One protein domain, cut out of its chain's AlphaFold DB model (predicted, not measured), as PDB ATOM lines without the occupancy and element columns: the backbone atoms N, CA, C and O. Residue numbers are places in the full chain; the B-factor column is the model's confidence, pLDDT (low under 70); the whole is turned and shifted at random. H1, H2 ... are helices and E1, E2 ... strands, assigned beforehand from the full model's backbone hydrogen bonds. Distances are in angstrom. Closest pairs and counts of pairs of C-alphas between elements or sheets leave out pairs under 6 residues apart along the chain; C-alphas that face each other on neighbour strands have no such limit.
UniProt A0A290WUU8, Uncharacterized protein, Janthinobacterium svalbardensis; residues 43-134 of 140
ATOM      1  N   ALA A  43     235.388 215.389 143.867       76.88
ATOM      2  CA  ALA A  43     234.909 215.952 145.113       76.88
ATOM      3  C   ALA A  43     236.027 216.804 145.719       76.88
ATOM      4  O   ALA A  43     237.204 216.568 145.457       76.88
ATOM      5  N   TYR A  44     235.680 217.795 146.527       78.12
ATOM      6  CA  TYR A  44     236.662 218.635 147.204       78.12
ATOM      7  C   TYR A  44     236.296 218.776 148.670       78.12
ATOM      8  O   TYR A  44     235.128 219.011 148.981       78.12
ATOM      9  N   LEU A  45     237.292 218.643 149.542       77.62
ATOM     10  CA  LEU A  45     237.172 218.894 150.972       77.62
ATOM     11  C   LEU A  45     237.586 220.336 151.284       77.62
ATOM     12  O   LEU A  45     238.669 220.775 150.893       77.62
ATOM     13  N   HIS A  46     236.735 221.043 152.023       76.56
ATOM     14  CA  HIS A  46     236.897 222.447 152.409       76.56
ATOM     15  C   HIS A  46     236.814 222.595 153.913       76.56
ATOM     16  O   HIS A  46     236.044 221.884 154.554       76.56
ATOM     17  N   ARG A  47     237.508 223.598 154.455       71.44
ATOM     18  CA  ARG A  47     237.369 223.994 155.854       71.44
ATOM     19  C   ARG A  47     236.880 225.426 155.960       71.44
ATOM     20  O   ARG A  47     237.567 226.348 155.531       71.44
ATOM     21  N   VAL A  48     235.709 225.619 156.558       67.88
ATOM     22  CA  VAL A  48     235.097 226.942 156.741       67.88
ATOM     23  C   VAL A  48     234.626 227.069 158.183       67.88
ATOM     24  O   VAL A  48     233.831 226.262 158.657       67.88
ATOM     25  N   GLY A  49     235.146 228.062 158.908       66.94
ATOM     26  CA  GLY A  49     234.730 228.330 160.291       66.94
ATOM     27  C   GLY A  49     234.966 227.169 161.267       66.94
ATOM     28  O   GLY A  49     234.250 227.053 162.251       66.94
ATOM     29  N   GLY A  50     235.936 226.289 160.992       66.25
ATOM     30  CA  GLY A  50     236.231 225.111 161.818       66.25
ATOM     31  C   GLY A  50     235.428 223.852 161.472       66.25
ATOM     32  O   GLY A  50     235.750 222.794 162.010       66.25
ATOM     33  N   HIS A  51     234.467 223.952 160.550       62.91
ATOM     34  CA  HIS A  51     233.703 222.828 160.009       62.91
ATOM     35  C   HIS A  51     234.284 222.371 158.672       62.91
ATOM     36  O   HIS A  51     234.806 223.185 157.900       62.91
ATOM     37  N   ASP A  52     234.173 221.074 158.404       74.38
ATOM     38  CA  ASP A  52     234.650 220.452 157.176       74.38
ATOM     39  C   ASP A  52     233.475 220.174 156.243       74.38
ATOM     40  O   ASP A  52     232.430 219.688 156.669       74.38
ATOM     41  N   TYR A  53     233.643 220.480 154.962       74.12
ATOM     42  CA  TYR A  53     232.593 220.370 153.959       74.12
ATOM     43  C   TYR A  53     233.091 219.652 152.720       74.12
ATOM     44  O   TYR A  53     234.237 219.824 152.314       74.12
ATOM     45  N   VAL A  54     232.201 218.922 152.063       79.31
ATOM     46  CA  VAL A  54     232.430 218.325 150.752       79.31
ATOM     47  C   VAL A  54     231.599 219.059 149.709       79.31
ATOM     48  O   VAL A  54     230.428 219.361 149.936       79.31
ATOM     49  N   SER A  55     232.188 219.319 148.544       79.19
ATOM     50  CA  SER A  55     231.452 219.747 147.352       79.19
ATOM     51  C   SER A  55     231.801 218.878 146.150       79.19
ATOM     52  O   SER A  55     232.904 218.339 146.062       79.19
ATOM     53  N   LEU A  56     230.859 218.757 145.213       78.38
ATOM     54  CA  LEU A  56     231.096 218.174 143.895       78.38
ATOM     55  C   LEU A  56     231.239 219.319 142.893       78.38
ATOM     56  O   LEU A  56     230.287 220.064 142.660       78.38
ATOM     57  N   SER A  57     232.425 219.481 142.312       72.75
ATOM     58  CA  SER A  57     232.693 220.530 141.322       72.75
ATOM     59  C   SER A  57     233.590 219.996 140.214       72.75
ATOM     60  O   SER A  57     234.378 219.087 140.437       72.75
ATOM     61  N   GLN A  58     233.485 220.561 139.012       68.44
ATOM     62  CA  GLN A  58     234.460 220.300 137.945       68.44
ATOM     63  C   GLN A  58     235.754 221.090 138.173       68.44
ATOM     64  O   GLN A  58     236.840 220.615 137.864       68.44
ATOM     65  N   HIS A  59     235.617 222.281 138.754       65.00
ATOM     66  CA  HIS A  59     236.717 223.164 139.107       65.00
ATOM     67  C   HIS A  59     236.642 223.384 140.614       65.00
ATOM     68  O   HIS A  59     235.728 224.050 141.113       65.00
ATOM     69  N   GLY A  60     237.533 222.736 141.358       61.94
ATOM     70  CA  GLY A  60     237.624 222.940 142.798       61.94
ATOM     71  C   GLY A  60     237.920 224.404 143.128       61.94
ATOM     72  O   GLY A  60     238.615 225.071 142.360       61.94
ATOM     73  N   PRO A  61     237.412 224.932 144.250       59.59
ATOM     74  CA  PRO A  61     237.850 226.229 144.739       59.59
ATOM     75  C   PRO A  61     239.338 226.184 145.112       59.59
ATOM     76  O   PRO A  61     239.872 225.137 145.490       59.59
ATOM     77  N   GLN A  62     240.001 227.339 145.030       61.84
ATOM     78  CA  GLN A  62     241.396 227.481 145.448       61.84
ATOM     79  C   GLN A  62     241.562 227.040 146.910       61.84
ATOM     80  O   GLN A  62     240.857 227.518 147.795       61.84
ATOM     81  N   GLY A  63     242.488 226.106 147.148       66.06
ATOM     82  CA  GLY A  63     242.808 225.583 148.481       66.06
ATOM     83  C   GLY A  63     241.956 224.402 148.966       66.06
ATOM     84  O   GLY A  63     242.225 223.886 150.049       66.06
ATOM     85  N   GLY A  64     240.962 223.944 148.195       70.25
ATOM     86  CA  GLY A  64     240.225 222.716 148.512       70.25
ATOM     87  C   GLY A  64     241.063 221.462 148.242       70.25
ATOM     88  O   GLY A  64     241.705 221.362 147.195       70.25
ATOM     89  N   LEU A  65     241.038 220.481 149.150       76.00
ATOM     90  CA  LEU A  65     241.739 219.208 148.947       76.00
ATOM     91  C   LEU A  65     240.954 218.348 147.939       76.00
ATOM     92  O   LEU A  65     239.793 218.024 148.213       76.00
ATOM     93  N   PRO A  66     241.555 217.934 146.811       77.00
ATOM     94  CA  PRO A  66     240.882 217.078 145.845       77.00
ATOM     95  C   PRO A  66     240.655 215.661 146.391       77.00
ATOM     96  O   PRO A  66     241.546 215.016 146.947       77.00
ATOM     97  N   LEU A  67     239.444 215.162 146.168       77.81
ATOM     98  CA  LEU A  67     238.976 213.818 146.476       77.81
ATOM     99  C   LEU A  67     238.442 213.157 145.198       77.81
ATOM    100  O   LEU A  67     237.864 213.803 144.319       77.81
ATOM    101  N   ARG A  68     238.590 211.839 145.104       76.88
ATOM    102  CA  ARG A  68     238.015 211.010 144.041       76.88
ATOM    103  C   ARG A  68     236.754 210.337 144.555       76.88
ATOM    104  O   ARG A  68     236.768 209.746 145.631       76.88
ATOM    105  N   THR A  69     235.675 210.375 143.783       74.56
ATOM    106  CA  THR A  69     234.472 209.602 144.124       74.56
ATOM    107  C   THR A  69     234.730 208.118 143.843       74.56
ATOM    108  O   THR A  69     234.964 207.733 142.697       74.56
ATOM    109  N   GLY A  70     234.727 207.300 144.890       70.94
ATOM    110  CA  GLY A  70     234.864 205.848 144.832       70.94
ATOM    111  C   GLY A  70     233.518 205.132 144.691       70.94
ATOM    112  O   GLY A  70     232.465 205.756 144.574       70.94
ATOM    113  N   ALA A  71     233.558 203.798 144.703       66.50
ATOM    114  CA  ALA A  71     232.349 202.978 144.697       66.50
ATOM    115  C   ALA A  71     231.504 203.213 145.963       66.50
ATOM    116  O   ALA A  71     232.040 203.479 147.045       66.50
ATOM    117  N   GLN A  72     230.186 203.077 145.824       67.44
ATOM    118  CA  GLN A  72     229.264 203.061 146.953       67.44
ATOM    119  C   GLN A  72     229.644 201.905 147.891       67.44
ATOM    120  O   GLN A  72     229.811 200.773 147.437       67.44
ATOM    121  N   ARG A  73     229.869 202.205 149.176       62.31
ATOM    122  CA  ARG A  73     230.317 201.198 150.154       62.31
ATOM    123  C   ARG A  73     229.150 200.377 150.666       62.31
ATOM    124  O   ARG A  73     229.281 199.171 150.787       62.31
ATOM    125  N   ASP A  74     228.035 201.059 150.915       64.31
ATOM    126  CA  ASP A  74     226.810 200.524 151.497       64.31
ATOM    127  C   ASP A  74     225.605 201.318 150.973       64.31
ATOM    128  O   ASP A  74     225.759 202.408 150.413       64.31
ATOM    129  N   ALA A  75     224.382 200.829 151.205       64.56
ATOM    130  CA  ALA A  75     223.144 201.514 150.802       64.56
ATOM    131  C   ALA A  75     223.040 202.973 151.303       64.56
ATOM    132  O   ALA A  75     222.277 203.763 150.754       64.56
ATOM    133  N   HIS A  76     223.820 203.337 152.325       67.44
ATOM    134  CA  HIS A  76     223.733 204.621 153.010       67.44
ATOM    135  C   HIS A  76     224.981 205.502 152.883       67.44
ATOM    136  O   HIS A  76     224.986 206.581 153.475       67.44
ATOM    137  N   ALA A  77     226.030 205.093 152.154       70.06
ATOM    138  CA  ALA A  77     227.254 205.891 152.073       70.06
ATOM    139  C   ALA A  77     228.115 205.661 150.822       70.06
ATOM    140  O   ALA A  77     228.206 204.561 150.269       70.06
ATOM    141  N   ILE A  78     228.827 206.714 150.429       68.50
ATOM    142  CA  ILE A  78     229.732 206.773 149.285       68.50
ATOM    143  C   ILE A  78     231.160 207.021 149.760       68.50
ATOM    144  O   ILE A  78     231.418 207.853 150.635       68.50
ATOM    145  N   ARG A  79     232.103 206.272 149.175       74.00
ATOM    146  CA  ARG A  79     233.534 206.427 149.452       74.00
ATOM    147  C   ARG A  79     234.078 207.607 148.674       74.00
ATOM    148  O   ARG A  79     233.865 207.725 147.472       74.00
ATOM    149  N   LEU A  80     234.841 208.439 149.358       72.56
ATOM    150  CA  LEU A  80     235.680 209.472 148.783       72.56
ATOM    151  C   LEU A  80     237.132 209.087 149.061       72.56
ATOM    152  O   LEU A  80     237.505 208.860 150.206       72.56
ATOM    153  N   LEU A  81     237.952 208.976 148.025       72.50
ATOM    154  CA  LEU A  81     239.368 208.643 148.150       72.50
ATOM    155  C   LEU A  81     240.180 209.933 148.109       72.50
ATOM    156  O   LEU A  81     240.028 210.729 147.181       72.50
ATOM    157  N   ALA A  82     241.035 210.154 149.100       72.56
ATOM    158  CA  ALA A  82     241.971 211.266 149.088       72.56
ATOM    159  C   ALA A  82     242.895 211.160 147.869       72.56
ATOM    160  O   ALA A  82     243.481 210.109 147.628       72.56
ATOM    161  N   ALA A  83     243.043 212.244 147.104       71.69
ATOM    162  CA  ALA A  83     244.042 212.274 146.037       71.69
ATOM    163  C   ALA A  83     245.476 212.315 146.601       71.69
ATOM    164  O   ALA A  83     246.385 211.761 145.992       71.69
ATOM    165  N   ASP A  84     245.653 212.934 147.776       73.88
ATOM    166  CA  ASP A  84     246.880 212.906 148.576       73.88
ATOM    167  C   ASP A  84     246.557 212.418 150.007       73.88
ATOM    168  O   ASP A  84     246.014 213.173 150.829       73.88
ATOM    169  N   PRO A  85     246.892 211.160 150.340       69.62
ATOM    170  CA  PRO A  85     246.661 210.594 151.666       69.62
ATOM    171  C   PRO A  85     247.447 211.280 152.788       69.62
ATOM    172  O   PRO A  85     246.980 211.323 153.929       69.62
ATOM    173  N   ALA A  86     248.646 211.803 152.514       73.31
ATOM    174  CA  ALA A  86     249.473 212.464 153.520       73.31
ATOM    175  C   ALA A  86     248.876 213.825 153.898       73.31
ATOM    176  O   ALA A  86     248.727 214.126 155.089       73.31
ATOM    177  N   GLN A  87     248.452 214.599 152.898       70.81
ATOM    178  CA  GLN A  87     247.761 215.871 153.096       70.81
ATOM    179  C   GLN A  87     246.397 215.673 153.773       70.81
ATOM    180  O   GLN A  87     246.082 216.363 154.745       70.81
ATOM    181  N   ALA A  88     245.623 214.667 153.351       70.88
ATOM    182  CA  ALA A  88     244.363 214.306 154.001       70.88
ATOM    183  C   ALA A  88     244.558 213.931 155.480       70.88
ATOM    184  O   ALA A  88     243.805 214.388 156.340       70.88
ATOM    185  N   ARG A  89     245.606 213.165 155.823       70.81
ATOM    186  CA  ARG A  89     245.951 212.854 157.226       70.81
ATOM    187  C   ARG A  89     246.329 214.097 158.018       70.81
ATOM    188  O   ARG A  89     245.960 214.190 159.188       70.81
ATOM    189  N   ALA A  90     247.076 215.029 157.427       72.69
ATOM    190  CA  ALA A  90     247.416 216.288 158.083       72.69
ATOM    191  C   ALA A  90     246.148 217.088 158.422       72.69
ATOM    192  O   ALA A  90     245.993 217.544 159.558       72.69
ATOM    193  N   ILE A  91     245.196 217.150 157.487       70.69
ATOM    194  CA  ILE A  91     243.889 217.779 157.699       70.69
ATOM    195  C   ILE A  91     243.110 217.041 158.794       70.69
ATOM    196  O   ILE A  91     242.743 217.681 159.776       70.69
ATOM    197  N   LEU A  92     242.957 215.713 158.721       69.75
ATOM    198  CA  LEU A  92     242.260 214.910 159.741       69.75
ATOM    199  C   LEU A  92     242.863 215.052 161.146       69.75
ATOM    200  O   LEU A  92     242.135 215.087 162.138       69.75
ATOM    201  N   ARG A  93     244.193 215.157 161.258       68.88
ATOM    202  CA  ARG A  93     244.882 215.417 162.534       68.88
ATOM    203  C   ARG A  93     244.591 216.810 163.083       68.88
ATOM    204  O   ARG A  93     244.570 216.975 164.299       68.88
ATOM    205  N   SER A  94     244.369 217.788 162.207       67.75
ATOM    206  CA  SER A  94     243.955 219.145 162.578       67.75
ATOM    207  C   SER A  94     242.474 219.238 162.975       67.75
ATOM    208  O   SER A  94     242.011 220.291 163.431       67.75
ATOM    209  N   LEU A  95     241.702 218.161 162.798       61.91
ATOM    210  CA  LEU A  95     240.327 218.083 163.268       61.91
ATOM    211  C   LEU A  95     240.336 217.733 164.755       61.91
ATOM    212  O   LEU A  95     240.981 216.775 165.187       61.91
ATOM    213  N   ARG A  96     239.568 218.473 165.560       60.91
ATOM    214  CA  ARG A  96     239.345 218.167 166.985       60.91
ATOM    215  C   ARG A  96     238.408 216.968 167.180       60.91
ATOM    216  O   ARG A  96     237.643 216.916 168.133       60.91
ATOM    217  N   LEU A  97     238.453 216.002 166.273       55.59
ATOM    218  CA  LEU A  97     237.627 214.810 166.350       55.59
ATOM    219  C   LEU A  97     238.234 213.812 167.335       55.59
ATOM    220  O   LEU A  97     239.453 213.802 167.520       55.59
ATOM    221  N   PRO A  98     237.434 212.956 167.970       55.22
ATOM    222  CA  PRO A  98     237.920 211.763 168.651       55.22
ATOM    223  C   PRO A  98     238.865 210.932 167.757       55.22
ATOM    224  O   PRO A  98     238.667 210.836 166.548       55.22
ATOM    225  N   ALA A  99     239.925 210.337 168.319       62.69
ATOM    226  CA  ALA A  99     240.975 209.658 167.539       62.69
ATOM    227  C   ALA A  99     240.457 208.487 166.674       62.69
ATOM    228  O   ALA A  99     241.021 208.199 165.619       62.69
ATOM    229  N   ASN A 100     239.363 207.845 167.088       56.28
ATOM    230  CA  ASN A 100     238.649 206.823 166.320       56.28
ATOM    231  C   ASN A 100     237.977 207.376 165.051       56.28
ATOM    232  O   ASN A 100     237.818 206.627 164.097       56.28
ATOM    233  N   GLN A 101     237.655 208.671 165.013       51.78
ATOM    234  CA  GLN A 101     237.066 209.362 163.860       51.78
ATOM    235  C   GLN A 101     238.118 210.041 162.958       51.78
ATOM    236  O   GLN A 101     237.792 210.480 161.863       51.78
ATOM    237  N   ARG A 102     239.397 210.107 163.370       55.25
ATOM    238  CA  ARG A 102     240.506 210.690 162.572       55.25
ATOM    239  C   ARG A 102     241.145 209.709 161.582       55.25
ATOM    240  O   ARG A 102     242.248 209.957 161.090       55.25
ATOM    241  N   LYS A 103     240.524 208.556 161.346       57.56
ATOM    242  CA  LYS A 103     241.112 207.492 160.528       57.56
ATOM    243  C   LYS A 103     240.683 207.662 159.073       57.56
ATOM    244  O   LYS A 103     239.493 207.652 158.789       57.56
ATOM    245  N   LEU A 104     241.657 207.751 158.164       60.84
ATOM    246  CA  LEU A 104     241.413 207.364 156.773       60.84
ATOM    247  C   LEU A 104     241.293 205.845 156.735       60.84
ATOM    248  O   LEU A 104     242.202 205.146 157.199       60.84
ATOM    249  N   TRP A 105     240.198 205.331 156.191       62.66
ATOM    250  CA  TRP A 105     240.046 203.889 156.023       62.66
ATOM    251  C   TRP A 105     240.912 203.399 154.853       62.66
ATOM    252  O   TRP A 105     241.144 204.142 153.903       62.66
ATOM    253  N   ALA A 106     241.528 202.218 154.986       61.25
ATOM    254  CA  ALA A 106     242.592 201.733 154.089       61.25
ATOM    255  C   ALA A 106     243.736 202.744 153.819       61.25
ATOM    256  O   ALA A 106     244.498 202.606 152.870       61.25
ATOM    257  N   GLY A 107     243.880 203.767 154.672       65.19
ATOM    258  CA  GLY A 107     244.883 204.811 154.528       65.19
ATOM    259  C   GLY A 107     244.513 205.976 153.610       65.19
ATOM    260  O   GLY A 107     245.287 206.934 153.631       65.19
ATOM    261  N   GLU A 108     243.375 205.937 152.900       64.56
ATOM    262  CA  GLU A 108     242.988 206.930 151.874       64.56
ATOM    263  C   GLU A 108     241.490 207.309 151.861       64.56
ATOM    264  O   GLU A 108     241.108 208.277 151.210       64.56
ATOM    265  N   GLU A 109     240.620 206.579 152.557       68.69
ATOM    266  CA  GLU A 109     239.166 206.698 152.404       68.69
ATOM    267  C   GLU A 109     238.510 207.636 153.427       68.69
ATOM    268  O   GLU A 109     238.772 207.567 154.630       68.69
ATOM    269  N   ILE A 110     237.577 208.443 152.927       73.50
ATOM    270  CA  ILE A 110     236.641 209.310 153.642       73.50
ATOM    271  C   ILE A 110     235.220 208.859 153.267       73.50
ATOM    272  O   ILE A 110     234.964 208.507 152.117       73.50
ATOM    273  N   VAL A 111     234.286 208.856 154.216       72.12
ATOM    274  CA  VAL A 111     232.905 208.401 153.985       72.12
ATOM    275  C   VAL A 111     231.962 209.601 153.975       72.12
ATOM    276  O   VAL A 111     231.980 210.403 154.904       72.12
ATOM    277  N   LEU A 112     231.145 209.712 152.928       75.81
ATOM    278  CA  LEU A 112     230.041 210.667 152.815       75.81
ATOM    279  C   LEU A 112     228.726 209.885 152.824       75.81
ATOM    280  O   LEU A 112     228.626 208.872 152.135       75.81
ATOM    281  N   ASP A 113     227.717 210.322 153.573       77.06
ATOM    282  CA  ASP A 113     226.419 209.646 153.542       77.06
ATOM    283  C   ASP A 113     225.715 209.823 152.181       77.06
ATOM    284  O   ASP A 113     225.916 210.813 151.472       77.06
ATOM    285  N   ALA A 114     224.900 208.838 151.802       75.62
ATOM    286  CA  ALA A 114     224.260 208.781 150.492       75.62
ATOM    287  C   ALA A 114     223.303 209.959 150.258       75.62
ATOM    288  O   ALA A 114     223.301 210.522 149.170       75.62
ATOM    289  N   ALA A 115     222.564 210.404 151.281       80.62
ATOM    290  CA  ALA A 115     221.637 211.527 151.143       80.62
ATOM    291  C   ALA A 115     222.381 212.846 150.863       80.62
ATOM    292  O   ALA A 115     221.984 213.618 149.986       80.62
ATOM    293  N   SER A 116     223.491 213.086 151.565       79.12
ATOM    294  CA  SER A 116     224.379 214.221 151.309       79.12
ATOM    295  C   SER A 116     224.989 214.161 149.911       79.12
ATOM    296  O   SER A 116     225.060 215.184 149.227       79.12
ATOM    297  N   TYR A 117     225.406 212.977 149.457       78.38
ATOM    298  CA  TYR A 117     225.903 212.812 148.096       78.38
ATOM    299  C   TYR A 117     224.824 213.087 147.048       78.38
ATOM    300  O   TYR A 117     225.081 213.864 146.133       78.38
ATOM    301  N   ASP A 118     223.631 212.508 147.181       80.56
ATOM    302  CA  ASP A 118     222.533 212.677 146.224       80.56
ATOM    303  C   ASP A 118     222.130 214.148 146.105       80.56
ATOM    304  O   ASP A 118     221.938 214.663 145.001       80.56
ATOM    305  N   MET A 119     222.090 214.865 147.232       84.25
ATOM    306  CA  MET A 119     221.873 216.310 147.258       84.25
ATOM    307  C   MET A 119     222.958 217.065 146.472       84.25
ATOM    308  O   MET A 119     222.637 217.924 145.644       84.25
ATOM    309  N   LEU A 120     224.240 216.769 146.717       79.56
ATOM    310  CA  LEU A 120     225.350 217.403 145.998       79.56
ATOM    311  C   LEU A 120     225.329 217.055 144.506       79.56
ATOM    312  O   LEU A 120     225.589 217.915 143.664       79.56
ATOM    313  N   HIS A 121     224.996 215.811 144.174       79.75
ATOM    314  CA  HIS A 121     224.931 215.316 142.809       79.75
ATOM    315  C   HIS A 121     223.792 215.986 142.032       79.75
ATOM    316  O   HIS A 121     224.011 216.470 140.925       79.75
ATOM    317  N   ALA A 122     222.606 216.123 142.634       80.81
ATOM    318  CA  ALA A 122     221.458 216.813 142.040       80.81
ATOM    319  C   ALA A 122     221.697 218.317 141.798       80.81
ATOM    320  O   ALA A 122     221.019 218.948 140.981       80.81
ATOM    321  N   ALA A 123     222.649 218.916 142.515       76.25
ATOM    322  CA  ALA A 123     223.038 220.310 142.340       76.25
ATOM    323  C   ALA A 123     224.238 220.512 141.408       76.25
ATOM    324  O   ALA A 123     224.583 221.654 141.090       76.25
ATOM    325  N   ARG A 124     224.861 219.426 140.944       73.31
ATOM    326  CA  ARG A 124     225.994 219.469 140.023       73.31
ATOM    327  C   ARG A 124     225.571 220.153 138.718       73.31
ATOM    328  O   ARG A 124     224.588 219.772 138.095       73.31
ATOM    329  N   GLY A 125     226.305 221.194 138.320       65.88
ATOM    330  CA  GLY A 125     225.990 222.009 137.137       65.88
ATOM    331  C   GLY A 125     225.124 223.243 137.413       65.88
ATOM    332  O   GLY A 125     224.893 224.039 136.506       65.88
ATOM    333  N   ARG A 126     224.683 223.463 138.658       68.56
ATOM    334  CA  ARG A 126     224.122 224.758 139.068       68.56
ATOM    335  C   ARG A 126     225.268 225.741 139.318       68.56
ATOM    336  O   ARG A 126     226.283 225.374 139.899       68.56
ATOM    337  N   ASN A 127     225.084 227.010 138.947       61.91
ATOM    338  CA  ASN A 127     226.101 228.067 139.108       61.91
ATOM    339  C   ASN A 127     226.493 228.368 140.569       61.91
ATOM    340  O   ASN A 127     227.385 229.179 140.810       61.91
ATOM    341  N   LYS A 128     225.828 227.751 141.551       66.69
ATOM    342  CA  LYS A 128     226.127 227.918 142.970       66.69
ATOM    343  C   LYS A 128     226.703 226.614 143.531       66.69
ATOM    344  O   LYS A 128     225.999 225.603 143.483       66.69
ATOM    345  N   PRO A 129     227.922 226.626 144.097       65.81
ATOM    346  CA  PRO A 129     228.459 225.452 144.765       65.81
ATOM    347  C   PRO A 129     227.600 225.122 145.991       65.81
ATOM    348  O   PRO A 129     227.325 225.994 146.820       65.81
ATOM    349  N   LEU A 130     227.153 223.867 146.079       75.19
ATOM    350  CA  LEU A 130     226.590 223.314 147.305       75.19
ATOM    351  C   LEU A 130     227.679 222.607 148.103       75.19
ATOM    352  O   LEU A 130     228.635 222.063 147.548       75.19
ATOM    353  N   PHE A 131     227.485 222.618 149.414       76.44
ATOM    354  CA  PHE A 131     228.385 222.032 150.387       76.44
ATOM    355  C   PHE A 131     227.570 221.108 151.286       76.44
ATOM    356  O   PHE A 131     226.499 221.495 151.752       76.44
ATOM    357  N   ALA A 132     228.070 219.901 151.520       75.00
ATOM    358  CA  ALA A 132     227.570 219.016 152.560       75.00
ATOM    359  C   ALA A 132     228.593 218.994 153.689       75.00
ATOM    360  O   ALA A 132     229.785 218.849 153.421       75.00
ATOM    361  N   GLU A 133     228.155 219.162 154.933       70.31
ATOM    362  CA  GLU A 133     229.052 218.993 156.075       70.31
ATOM    363  C   GLU A 133     229.571 217.552 156.091       70.31
ATOM    364  O   GLU A 133     228.806 216.593 155.949       70.31
ATOM    365  N   LEU A 134     230.885 217.399 156.236       66.69
ATOM    366  CA  LEU A 134     231.504 216.094 156.312       66.69
ATOM    367  C   LEU A 134     231.121 215.450 157.641       66.69
ATOM    368  O   LEU A 134     231.634 215.800 158.704       66.69
TER     369      LEU A 134
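Overview. This is residues 43 to 134 of the 140 residues of an uncharacterized protein of Janthinobacterium svalbardensis (UniProt A0A290WUU8). One five-stranded antiparallel sheet, strongly twisted and curled like part of a barrel, makes the core, open between its edge strands E2 and E5. Two helices, H1 and H2, are at opposite ends of the long axis, on one face of the sheet, and the last printed residues run back along E2. The printed part has 92 residues; its named elements follow the chain as E1, E2, E3, E4, H1, E5, H2, the sheet's order is E2, E1, E3, E4, E5, and the class is mixed, helices and strands. It is compact, with a radius of gyration of the C-alphas of 12.5 A, and spans 36 by 31 by 21 A.

Arrangement. In the sheet, edge strand E2, residues 51 to 56, and E1, residues 43 to 48, form an antiparallel hairpin, with N 46 and O 53 at 2.8 A. E3, residues 65 to 74, bends by 68 degrees at residue 71; its pairing is staggered, with E1 over residues 65 to 67, where N 45 and O 65 are 2.9 A apart, and with E4, residues 77 to 82, over residues 67 to 74. E3 and E4 are a hairpin, with N 68 and O 81 at 2.8 A. Edge strand E5, residues 109 to 113, is antiparallel to E4, with N 80 and O 110 at 2.8 A. E2 and E5 are only just apart, at 8.3 A. H1, residues 85 to 93, and H2, residues 114 to 122, make two layers with the sheet, both helices on one face. H1 has a height of 8.9 A over the sheet and, only just, lies over none of the strands, with 2 of its C-alphas falling on E1 and 2 on E4; its closest C-alphas to E4 are those of Ala 88 and Ala 82, 6.3 A. H2 has a height of 6.7 A and is also only just over none, with 2 C-alphas falling on E2; the closest C-alphas of H2 and E2 are those of Leu 120 and Leu 56, 6.2 A. H1 and H2 are apart. In both helices every O i to N i+4 pair is within hydrogen-bond range.

Along the chain. E1 begins at C-alpha 43, (234.909, 215.952, 145.113), and is 16.0 A long; E2 is 17.0 A, E4 15.9 A and E5 13.1 A. E3, the longest strand, measures 24.1 A. H1 and H2 are 12.0 A each, and H2 ends at C-alpha 122, (221.458, 216.813, 142.040).

Size, cuts and confidence. The C-alphas farthest apart, those of Ala 99 and Asn 127, are 37.0 A from each other. The printed part has no cut. The link from H1 to E5, residues 94 to 108, is long. Residues 132 to 133 pair antiparallel with residues 53 to 54 of E2. The mean pLDDT of the printed part is 70.0, and 42 residues are under 70, among them 92 to 109.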